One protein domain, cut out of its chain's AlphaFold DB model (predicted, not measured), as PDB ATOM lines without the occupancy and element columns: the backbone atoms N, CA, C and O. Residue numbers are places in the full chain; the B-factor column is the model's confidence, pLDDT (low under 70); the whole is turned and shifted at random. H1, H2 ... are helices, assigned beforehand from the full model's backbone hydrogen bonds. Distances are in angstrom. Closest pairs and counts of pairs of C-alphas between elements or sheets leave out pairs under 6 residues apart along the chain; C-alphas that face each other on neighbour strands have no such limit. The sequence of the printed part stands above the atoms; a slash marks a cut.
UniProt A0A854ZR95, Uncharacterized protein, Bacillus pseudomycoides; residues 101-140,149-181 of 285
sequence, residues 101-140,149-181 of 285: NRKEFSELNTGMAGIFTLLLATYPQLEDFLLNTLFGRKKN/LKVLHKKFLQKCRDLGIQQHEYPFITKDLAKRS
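What this domain is: This is residues 101 to 140 and 149 to 181 of the 285 residues of an uncharacterized protein of Bacillus pseudomycoides (UniProt A0A854ZR95). The longest helix, H3, lies side by side with H2, the two running opposite ways over few contacts, and the short H1 makes a corner with H2. Long stretches with no named element, residues 101 to 114 and 163 to 181, make up much of the rest. The 73 printed residues hold three named helices, H1, H2, H3, and no named strand: all helix, with 34 residues in named elements, under half. The whole is compact, radius of gyration of the C-alphas 13.0 A, spanning 46 by 23 by 22 A.

How they stand to each other: Start at H3, residues 149 to 162; it touches H2, residues 124 to 135, closest at the C-alphas of Lys 159 and Leu 126, 7.2 A, at a shallow tilt of 29 degrees, opposite ways. H1, residues 115 to 122, is close to H2 but not clearly touching: its closest C-alphas, Leu 120 and Glu 127, are 5.8 A apart, the lines about perpendicular at 76 degrees. H1 and H3 are apart. In H1, H2 and H3 every O i to N i+4 pair is within hydrogen-bond range.

Where its parts are: Find C-alpha 149 at (35.430, -34.913, 37.310); H3 runs 19.7 A to C-alpha 162. H2 spans 16.3 A, and H1, 10.3 A, begins at (49.577, -23.791, 28.455).

The domain as a whole: Look for the farthest C-alphas at Leu 108 and Asn 140, 46.4 A apart. Residues 141 to 148 are not printed, a gap of 22.9 A between C-alphas 140 and 149; the link H1 to H2 is tight. Residues 101, 106 to 111 and 136 to 140 have pLDDT under 70.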
ATOM      1  N   ASN A 101      47.767 -14.394  27.944       63.69
ATOM      2  CA  ASN A 101      47.571 -15.282  26.806       63.69
ATOM      3  C   ASN A 101      48.944 -15.725  26.315       63.69
ATOM      4  O   ASN A 101      49.725 -14.928  25.791       63.69
ATOM      5  N   ARG A 102      49.242 -17.002  26.536       75.38
ATOM      6  CA  ARG A 102      50.444 -17.639  26.014       75.38
ATOM      7  C   ARG A 102      50.295 -17.805  24.501       75.38
ATOM      8  O   ARG A 102      49.225 -18.208  24.060       75.38
ATOM      9  N   LYS A 103      51.342 -17.489  23.737       73.31
ATOM     10  CA  LYS A 103      51.336 -17.609  22.269       73.31
ATOM     11  C   LYS A 103      51.964 -18.907  21.760       73.31
ATOM     12  O   LYS A 103      51.532 -19.410  20.736       73.31
ATOM     13  N   GLU A 104      52.937 -19.449  22.488       72.62
ATOM     14  CA  GLU A 104      53.744 -20.592  22.046       72.62
ATOM     15  C   GLU A 104      53.874 -21.640  23.153       72.62
ATOM     16  O   GLU A 104      53.914 -21.311  24.349       72.62
ATOM     17  N   PHE A 105      53.942 -22.913  22.762       71.75
ATOM     18  CA  PHE A 105      54.306 -23.995  23.670       71.75
ATOM     19  C   PHE A 105      55.795 -23.849  24.007       71.75
ATOM     20  O   PHE A 105      56.605 -23.608  23.122       71.75
ATOM     21  N   SER A 106      56.163 -23.921  25.290       67.19
ATOM     22  CA  SER A 106      57.590 -23.955  25.649       67.19
ATOM     23  C   SER A 106      58.099 -25.373  25.492       67.19
ATOM     24  O   SER A 106      57.464 -26.298  25.994       67.19
ATOM     25  N   GLU A 107      59.257 -25.512  24.860       60.12
ATOM     26  CA  GLU A 107      60.006 -26.767  24.766       60.12
ATOM     27  C   GLU A 107      60.555 -27.197  26.135       60.12
ATOM     28  O   GLU A 107      60.666 -28.381  26.445       60.12
ATOM     29  N   LEU A 108      60.856 -26.225  27.001       60.16
ATOM     30  CA  LEU A 108      61.313 -26.474  28.360       60.16
ATOM     31  C   LEU A 108      60.115 -26.688  29.288       60.16
ATOM     32  O   LEU A 108      59.164 -25.901  29.285       60.16
ATOM     33  N   ASN A 109      60.212 -27.691  30.167       62.00
ATOM     34  CA  ASN A 109      59.222 -28.003  31.211       62.00
ATOM     35  C   ASN A 109      59.078 -26.913  32.301       62.00
ATOM     36  O   ASN A 109      58.480 -27.138  33.357       62.00
ATOM     37  N   THR A 110      59.626 -25.722  32.074       62.94
ATOM     38  CA  THR A 110      59.646 -24.605  33.010       62.94
ATOM     39  C   THR A 110      58.566 -23.583  32.640       62.94
ATOM     40  O   THR A 110      58.423 -23.141  31.503       62.94
ATOM     41  N   GLY A 111      57.743 -23.211  33.625       68.50
ATOM     42  CA  GLY A 111      56.710 -22.185  33.459       68.50
ATOM     43  C   GLY A 111      55.504 -22.617  32.617       68.50
ATOM     44  O   GLY A 111      55.236 -22.028  31.579       68.50
ATOM     45  N   MET A 112      54.696 -23.563  33.107       74.38
ATOM     46  CA  MET A 112      53.476 -24.076  32.445       74.38
ATOM     47  C   MET A 112      52.238 -23.156  32.547       74.38
ATOM     48  O   MET A 112      51.104 -23.576  32.307       74.38
ATOM     49  N   ALA A 113      52.409 -21.889  32.932       79.75
ATOM     50  CA  ALA A 113      51.291 -20.956  33.022       79.75
ATOM     51  C   ALA A 113      50.662 -20.734  31.634       79.75
ATOM     52  O   ALA A 113      51.367 -20.529  30.646       79.75
ATOM     53  N   GLY A 114      49.329 -20.792  31.553       81.75
ATOM     54  CA  GLY A 114      48.574 -20.543  30.318       81.75
ATOM     55  C   GLY A 114      48.666 -21.632  29.241       81.75
ATOM     56  O   GLY A 114      48.010 -21.487  28.216       81.75
ATOM     57  N   ILE A 115      49.415 -22.722  29.458       88.94
ATOM     58  CA  ILE A 115      49.577 -23.791  28.455       88.94
ATOM     59  C   ILE A 115      48.272 -24.551  28.187       88.94
ATOM     60  O   ILE A 115      48.006 -24.938  27.059       88.94
ATOM     61  N   PHE A 116      47.413 -24.698  29.202       90.69
ATOM     62  CA  PHE A 116      46.096 -25.318  29.039       90.69
ATOM     63  C   PHE A 116      45.175 -24.479  28.149       90.69
ATOM     64  O   PHE A 116      44.475 -25.013  27.299       90.69
ATOM     65  N   THR A 117      45.197 -23.154  28.318       88.88
ATOM     66  CA  THR A 117      44.441 -22.240  27.453       88.88
ATOM     67  C   THR A 117      44.962 -22.297  26.020       88.88
ATOM     68  O   THR A 117      44.166 -22.297  25.090       88.88
ATOM     69  N   LEU A 118      46.287 -22.384  25.847       89.62
ATOM     70  CA  LEU A 118      46.898 -22.559  24.532       89.62
ATOM     71  C   LEU A 118      46.473 -23.887  23.894       89.62
ATOM     72  O   LEU A 118      46.060 -23.879  22.745       89.62
ATOM     73  N   LEU A 119      46.470 -24.993  24.646       91.50
ATOM     74  CA  LEU A 119      46.001 -26.296  24.165       91.50
ATOM     75  C   LEU A 119      44.572 -26.223  23.609       91.50
ATOM     76  O   LEU A 119      44.323 -26.708  22.511       91.50
ATOM     77  N   LEU A 120      43.644 -25.615  24.353       91.94
ATOM     78  CA  LEU A 120      42.258 -25.471  23.900       91.94
ATOM     79  C   LEU A 120      42.142 -24.564  22.668       91.94
ATOM     80  O   LEU A 120      41.364 -24.864  21.770       91.94
ATOM     81  N   ALA A 121      42.952 -23.505  22.590       88.44
ATOM     82  CA  ALA A 121      42.988 -22.626  21.423       88.44
ATOM     83  C   ALA A 121      43.561 -23.323  20.174       88.44
ATOM     84  O   ALA A 121      43.071 -23.100  19.071       88.44
ATOM     85  N   THR A 122      44.581 -24.173  20.338       89.12
ATOM     86  CA  THR A 122      45.176 -24.965  19.250       89.12
ATOM     87  C   THR A 122      44.246 -26.086  18.791       89.12
ATOM     88  O   THR A 122      44.161 -26.361  17.598       89.12
ATOM     89  N   TYR A 123      43.511 -26.701  19.721       91.75
ATOM     90  CA  TYR A 123      42.569 -27.782  19.443       91.75
ATOM     91  C   TYR A 123      41.145 -27.407  19.897       91.75
ATOM     92  O   TYR A 123      40.678 -27.933  20.913       91.75
ATOM     93  N   PRO A 124      40.405 -26.573  19.132       91.12
ATOM     94  CA  PRO A 124      39.042 -26.151  19.490       91.12
ATOM     95  C   PRO A 124      38.080 -27.320  19.741       91.12
ATOM     96  O   PRO A 124      37.199 -27.247  20.595       91.12
ATOM     97  N   GLN A 125      38.319 -28.459  19.082       91.94
ATOM     98  CA  GLN A 125      37.561 -29.699  19.276       91.94
ATOM     99  C   GLN A 125      37.571 -30.203  20.731       91.94
ATOM    100  O   GLN A 125      36.641 -30.897  21.147       91.94
ATOM    101  N   LEU A 126      38.616 -29.891  21.512       92.12
ATOM    102  CA  LEU A 126      38.667 -30.205  22.941       92.12
ATOM    103  C   LEU A 126      37.705 -29.326  23.738       92.12
ATOM    104  O   LEU A 126      37.026 -29.831  24.631       92.12
ATOM    105  N   GLU A 127      37.629 -28.035  23.423       90.50
ATOM    106  CA  GLU A 127      36.716 -27.107  24.090       90.50
ATOM    107  C   GLU A 127      35.258 -27.468  23.783       90.50
ATOM    108  O   GLU A 127      34.457 -27.632  24.708       90.50
ATOM    109  N   ASP A 128      34.946 -27.756  22.518       88.69
ATOM    110  CA  ASP A 128      33.629 -28.253  22.109       88.69
ATOM    111  C   ASP A 128      33.272 -29.569  22.801       88.69
ATOM    112  O   ASP A 128      32.147 -29.762  23.272       88.69
ATOM    113  N   PHE A 129      34.230 -30.495  22.902       91.12
ATOM    114  CA  PHE A 129      34.037 -31.748  23.620       91.12
ATOM    115  C   PHE A 129      33.699 -31.505  25.099       91.12
ATOM    116  O   PHE A 129      32.778 -32.139  25.630       91.12
ATOM    117  N   LEU A 130      34.402 -30.586  25.766       90.56
ATOM    118  CA  LEU A 130      34.147 -30.243  27.166       90.56
ATOM    119  C   LEU A 130      32.761 -29.614  27.342       90.56
ATOM    120  O   LEU A 130      31.997 -30.068  28.197       90.56
ATOM    121  N   LEU A 131      32.400 -28.637  26.507       87.94
ATOM    122  CA  LEU A 131      31.091 -27.981  26.539       87.94
ATOM    123  C   LEU A 131      29.952 -28.973  26.285       87.94
ATOM    124  O   LEU A 131      28.993 -29.032  27.057       87.94
ATOM    125  N   ASN A 132      30.077 -29.823  25.265       86.06
ATOM    126  CA  ASN A 132      29.070 -30.833  24.937       86.06
ATOM    127  C   ASN A 132      28.949 -31.917  26.012       86.06
ATOM    128  O   ASN A 132      27.855 -32.432  26.273       86.06
ATOM    129  N   THR A 133      30.056 -32.276  26.660       85.69
ATOM    130  CA  THR A 133      30.038 -33.266  27.739       85.69
ATOM    131  C   THR A 133      29.375 -32.699  28.992       85.69
ATOM    132  O   THR A 133      28.537 -33.384  29.575       85.69
ATOM    133  N   LEU A 134      29.692 -31.454  29.361       84.50
ATOM    134  CA  LEU A 134      29.187 -30.789  30.565       84.50
ATOM    135  C   LEU A 134      27.750 -30.271  30.428       84.50
ATOM    136  O   LEU A 134      26.953 -30.445  31.344       84.50
ATOM    137  N   PHE A 135      27.422 -29.631  29.304       80.94
ATOM    138  CA  PHE A 135      26.167 -28.890  29.120       80.94
ATOM    139  C   PHE A 135      25.322 -29.385  27.942       80.94
ATOM    140  O   PHE A 135      24.166 -28.985  27.808       80.94
ATOM    141  N   GLY A 136      25.864 -30.252  27.081       69.88
ATOM    142  CA  GLY A 136      25.144 -30.730  25.903       69.88
ATOM    143  C   GLY A 136      23.884 -31.504  26.289       69.88
ATOM    144  O   GLY A 136      23.972 -32.577  26.898       69.88
ATOM    145  N   ARG A 137      22.716 -30.986  25.894       58.28
ATOM    146  CA  ARG A 137      21.419 -31.660  26.027       58.28
ATOM    147  C   ARG A 137      21.334 -32.768  24.976       58.28
ATOM    148  O   ARG A 137      21.214 -32.483  23.789       58.28
ATOM    149  N   LYS A 138      21.396 -34.038  25.382       55.66
ATOM    150  CA  LYS A 138      20.949 -35.125  24.499       55.66
ATOM    151  C   LYS A 138      19.428 -35.177  24.587       55.66
ATOM    152  O   LYS A 138      18.911 -35.320  25.688       55.66
ATOM    153  N   LYS A 139      18.735 -35.080  23.446       52.47
ATOM    154  CA  LYS A 139      17.262 -35.051  23.371       52.47
ATOM    155  C   LYS A 139      16.581 -36.201  24.136       52.47
ATOM    156  O   LYS A 139      15.496 -35.986  24.650       52.47
ATOM    157  N   ASN A 140      17.239 -37.359  24.288       46.81
ATOM    158  CA  ASN A 140      16.621 -38.579  24.830       46.81
ATOM    159  C   ASN A 140      17.411 -39.253  25.975       46.81
ATOM    160  O   ASN A 140      17.255 -40.449  26.199       46.81
ATOM    161  N   LEU A 149      34.261 -35.561  37.916       86.19
ATOM    162  CA  LEU A 149      35.430 -34.913  37.310       86.19
ATOM    163  C   LEU A 149      36.531 -35.909  36.906       86.19
ATOM    164  O   LEU A 149      37.204 -35.726  35.896       86.19
ATOM    165  N   LYS A 150      36.654 -37.021  37.643       87.56
ATOM    166  CA  LYS A 150      37.544 -38.148  37.313       87.56
ATOM    167  C   LYS A 150      37.179 -38.817  35.983       87.56
ATOM    168  O   LYS A 150      38.069 -39.206  35.233       87.56
ATOM    169  N   VAL A 151      35.886 -38.968  35.694       89.81
ATOM    170  CA  VAL A 151      35.401 -39.560  34.437       89.81
ATOM    171  C   VAL A 151      35.631 -38.585  33.287       89.81
ATOM    172  O   VAL A 151      36.135 -38.992  32.243       89.81
ATOM    173  N   LEU A 152      35.348 -37.297  33.503       91.12
ATOM    174  CA  LEU A 152      35.622 -36.251  32.519       91.12
ATOM    175  C   LEU A 152      37.112 -36.193  32.160       91.12
ATOM    176  O   LEU A 152      37.448 -36.166  30.983       91.12
ATOM    177  N   HIS A 153      37.998 -36.243  33.159       94.38
ATOM    178  CA  HIS A 153      39.449 -36.239  32.952       94.38
ATOM    179  C   HIS A 153      39.926 -37.436  32.124       94.38
ATOM    180  O   HIS A 153      40.675 -37.250  31.168       94.38
ATOM    181  N   LYS A 154      39.430 -38.649  32.405       93.19
ATOM    182  CA  LYS A 154      39.739 -39.832  31.581       93.19
ATOM    183  C   LYS A 154      39.308 -39.651  30.125       93.19
ATOM    184  O   LYS A 154      40.086 -39.946  29.223       93.19
ATOM    185  N   LYS A 155      38.087 -39.157  29.893       93.12
ATOM    186  CA  LYS A 155      37.583 -38.931  28.530       93.12
ATOM    187  C   LYS A 155      38.336 -37.811  27.812       93.12
ATOM    188  O   LYS A 155      38.590 -37.932  26.623       93.12
ATOM    189  N   PHE A 156      38.726 -36.763  28.534       95.12
ATOM    190  CA  PHE A 156      39.561 -35.687  28.012       95.12
ATOM    191  C   PHE A 156      40.911 -36.220  27.522       95.12
ATOM    192  O   PHE A 156      41.278 -35.966  26.382       95.12
ATOM    193  N   LEU A 157      41.609 -37.031  28.327       95.25
ATOM    194  CA  LEU A 157      42.880 -37.631  27.908       95.25
ATOM    195  C   LEU A 157      42.724 -38.557  26.704       95.25
ATOM    196  O   LEU A 157      43.590 -38.560  25.835       95.25
ATOM    197  N   GLN A 158      41.629 -39.319  26.632       94.81
ATOM    198  CA  GLN A 158      41.354 -40.136  25.454       94.81
ATOM    199  C   GLN A 158      41.153 -39.261  24.217       94.81
ATOM    200  O   GLN A 158      41.808 -39.488  23.209       94.81
ATOM    201  N   LYS A 159      40.351 -38.197  24.325       94.75
ATOM    202  CA  LYS A 159      40.138 -37.264  23.220       94.75
ATOM    203  C   LYS A 159      41.440 -36.587  22.779       94.75
ATOM    204  O   LYS A 159      41.624 -36.386  21.587       94.75
ATOM    205  N   CYS A 160      42.356 -36.286  23.702       95.00
ATOM    206  CA  CYS A 160      43.683 -35.787  23.343       95.00
ATOM    207  C   CYS A 160      44.464 -36.788  22.477       95.00
ATOM    208  O   CYS A 160      45.067 -36.384  21.489       95.00
ATOM    209  N   ARG A 161      44.419 -38.088  22.807       94.75
ATOM    210  CA  ARG A 161      45.051 -39.137  21.984       94.75
ATOM    211  C   ARG A 161      44.391 -39.255  20.618       94.75
ATOM    212  O   ARG A 161      45.087 -39.355  19.618       94.75
ATOM    213  N   ASP A 162      43.062 -39.196  20.579       94.56
ATOM    214  CA  ASP A 162      42.295 -39.277  19.332       94.56
ATOM    215  C   ASP A 162      42.609 -38.099  18.387       94.56
ATOM    216  O   ASP A 162      42.471 -38.223  17.174       94.56
ATOM    217  N   LEU A 163      43.037 -36.955  18.935       93.00
ATOM    218  CA  LEU A 163      43.484 -35.778  18.181       93.00
ATOM    219  C   LEU A 163      44.958 -35.841  17.755       93.00
ATOM    220  O   LEU A 163      45.454 -34.887  17.162       93.00
ATOM    221  N   GLY A 164      45.658 -36.938  18.050       92.25
ATOM    222  CA  GLY A 164      47.055 -37.134  17.667       92.25
ATOM    223  C   GLY A 164      48.075 -36.442  18.574       92.25
ATOM    224  O   GLY A 164      49.243 -36.375  18.198       92.25
ATOM    225  N   ILE A 165      47.667 -35.959  19.756       92.69
ATOM    226  CA  ILE A 165      48.592 -35.361  20.728       92.69
ATOM    227  C   ILE A 165      49.516 -36.454  21.264       92.69
ATOM    228  O   ILE A 165      49.063 -37.463  21.817       92.69
ATOM    229  N   GLN A 166      50.815 -36.233  21.108       90.94
ATOM    230  CA  GLN A 166      51.842 -37.222  21.397       90.94
ATOM    231  C   GLN A 166      52.169 -37.290  22.890       90.94
ATOM    232  O   GLN A 166      51.964 -36.350  23.657       90.94
ATOM    233  N   GLN A 167      52.752 -38.409  23.325       89.81
ATOM    234  CA  GLN A 167      53.085 -38.640  24.738       89.81
ATOM    235  C   GLN A 167      54.129 -37.649  25.293       89.81
ATOM    236  O   GLN A 167      54.189 -37.425  26.502       89.81
ATOM    237  N   HIS A 168      54.940 -37.052  24.416       88.19
ATOM    238  CA  HIS A 168      55.934 -36.030  24.749       88.19
ATOM    239  C   HIS A 168      55.378 -34.597  24.677       88.19
ATOM    240  O   HIS A 168      56.131 -33.641  24.835       88.19
ATOM    241  N   GLU A 169      54.070 -34.432  24.478       88.31
ATOM    242  CA  GLU A 169      53.401 -33.133  24.425       88.31
ATOM    243  C   GLU A 169      52.496 -32.911  25.646       88.31
ATOM    244  O   GLU A 169      52.139 -33.826  26.397       88.31
ATOM    245  N   TYR A 170      52.095 -31.660  25.873       89.00
ATOM    246  CA  TYR A 170      51.059 -31.347  26.854       89.00
ATOM    247  C   TYR A 170      49.707 -31.917  26.380       89.00
ATOM    248  O   TYR A 170      49.328 -31.665  25.241       89.00
ATOM    249  N   PRO A 171      48.933 -32.632  27.223       91.94
ATOM    250  CA  PRO A 171      49.023 -32.701  28.685       91.94
ATOM    251  C   PRO A 171      49.891 -33.836  29.261       91.94
ATOM    252  O   PRO A 171      50.089 -33.873  30.479       91.94
ATOM    253  N   PHE A 172      50.402 -34.754  28.437       92.50
ATOM    254  CA  PHE A 172      51.011 -36.020  28.865       92.50
ATOM    255  C   PHE A 172      52.370 -35.886  29.561       92.50
ATOM    256  O   PHE A 172      52.694 -36.704  30.418       92.50
ATOM    257  N   ILE A 173      53.109 -34.811  29.285       89.88
ATOM    258  CA  ILE A 173      54.375 -34.490  29.970       89.88
ATOM    259  C   ILE A 173      54.208 -34.108  31.448       89.88
ATOM    260  O   ILE A 173      55.172 -34.103  32.210       89.88
ATOM    261  N   THR A 174      52.997 -33.735  31.873       88.00
ATOM    262  CA  THR A 174      52.762 -33.247  33.239       88.00
ATOM    263  C   THR A 174      52.436 -34.383  34.203       88.00
ATOM    264  O   THR A 174      51.670 -35.285  33.876       88.00
ATOM    265  N   LYS A 175      52.941 -34.300  35.445       87.75
ATOM    266  CA  LYS A 175      52.677 -35.301  36.500       87.75
ATOM    267  C   LYS A 175      51.182 -35.515  36.760       87.75
ATOM    268  O   LYS A 175      50.768 -36.622  37.088       87.75
ATOM    269  N   ASP A 176      50.378 -34.458  36.662       89.69
ATOM    270  CA  ASP A 176      48.934 -34.519  36.884       89.69
ATOM    271  C   ASP A 176      48.124 -34.691  35.593       89.69
ATOM    272  O   ASP A 176      46.897 -34.710  35.666       89.69
ATOM    273  N   LEU A 177      48.766 -34.832  34.427       92.25
ATOM    274  CA  LEU A 177      48.105 -34.985  33.127       92.25
ATOM    275  C   LEU A 177      47.052 -33.890  32.893       92.25
ATOM    276  O   LEU A 177      45.900 -34.170  32.553       92.25
ATOM    277  N   ALA A 178      47.425 -32.640  33.183       91.94
ATOM    278  CA  ALA A 178      46.560 -31.462  33.156       91.94
ATOM    279  C   ALA A 178      45.319 -31.513  34.060       91.94
ATOM    280  O   ALA A 178      44.456 -30.641  33.934       91.94
ATOM    281  N   LYS A 179      45.218 -32.474  34.990       92.38
ATOM    282  CA  LYS A 179      44.042 -32.647  35.847       92.38
ATOM    283  C   LYS A 179      43.659 -31.332  36.510       92.38
ATOM    284  O   LYS A 179      42.582 -30.830  36.222       92.38
ATOM    285  N   ARG A 180      44.544 -30.697  37.288       91.25
ATOM    286  CA  ARG A 180      44.210 -29.451  38.013       91.25
ATOM    287  C   ARG A 180      43.810 -28.303  37.084       91.25
ATOM    288  O   ARG A 180      42.994 -27.461  37.457       91.25
ATOM    289  N   SER A 181      44.392 -28.251  35.888       92.56
ATOM    290  CA  SER A 181      44.062 -27.229  34.886       92.56
ATOM    291  C   SER A 181      42.655 -27.440  34.331       92.56
ATOM    292  O   SER A 181      41.877 -26.489  34.266       92.56
TER     293      SER A 181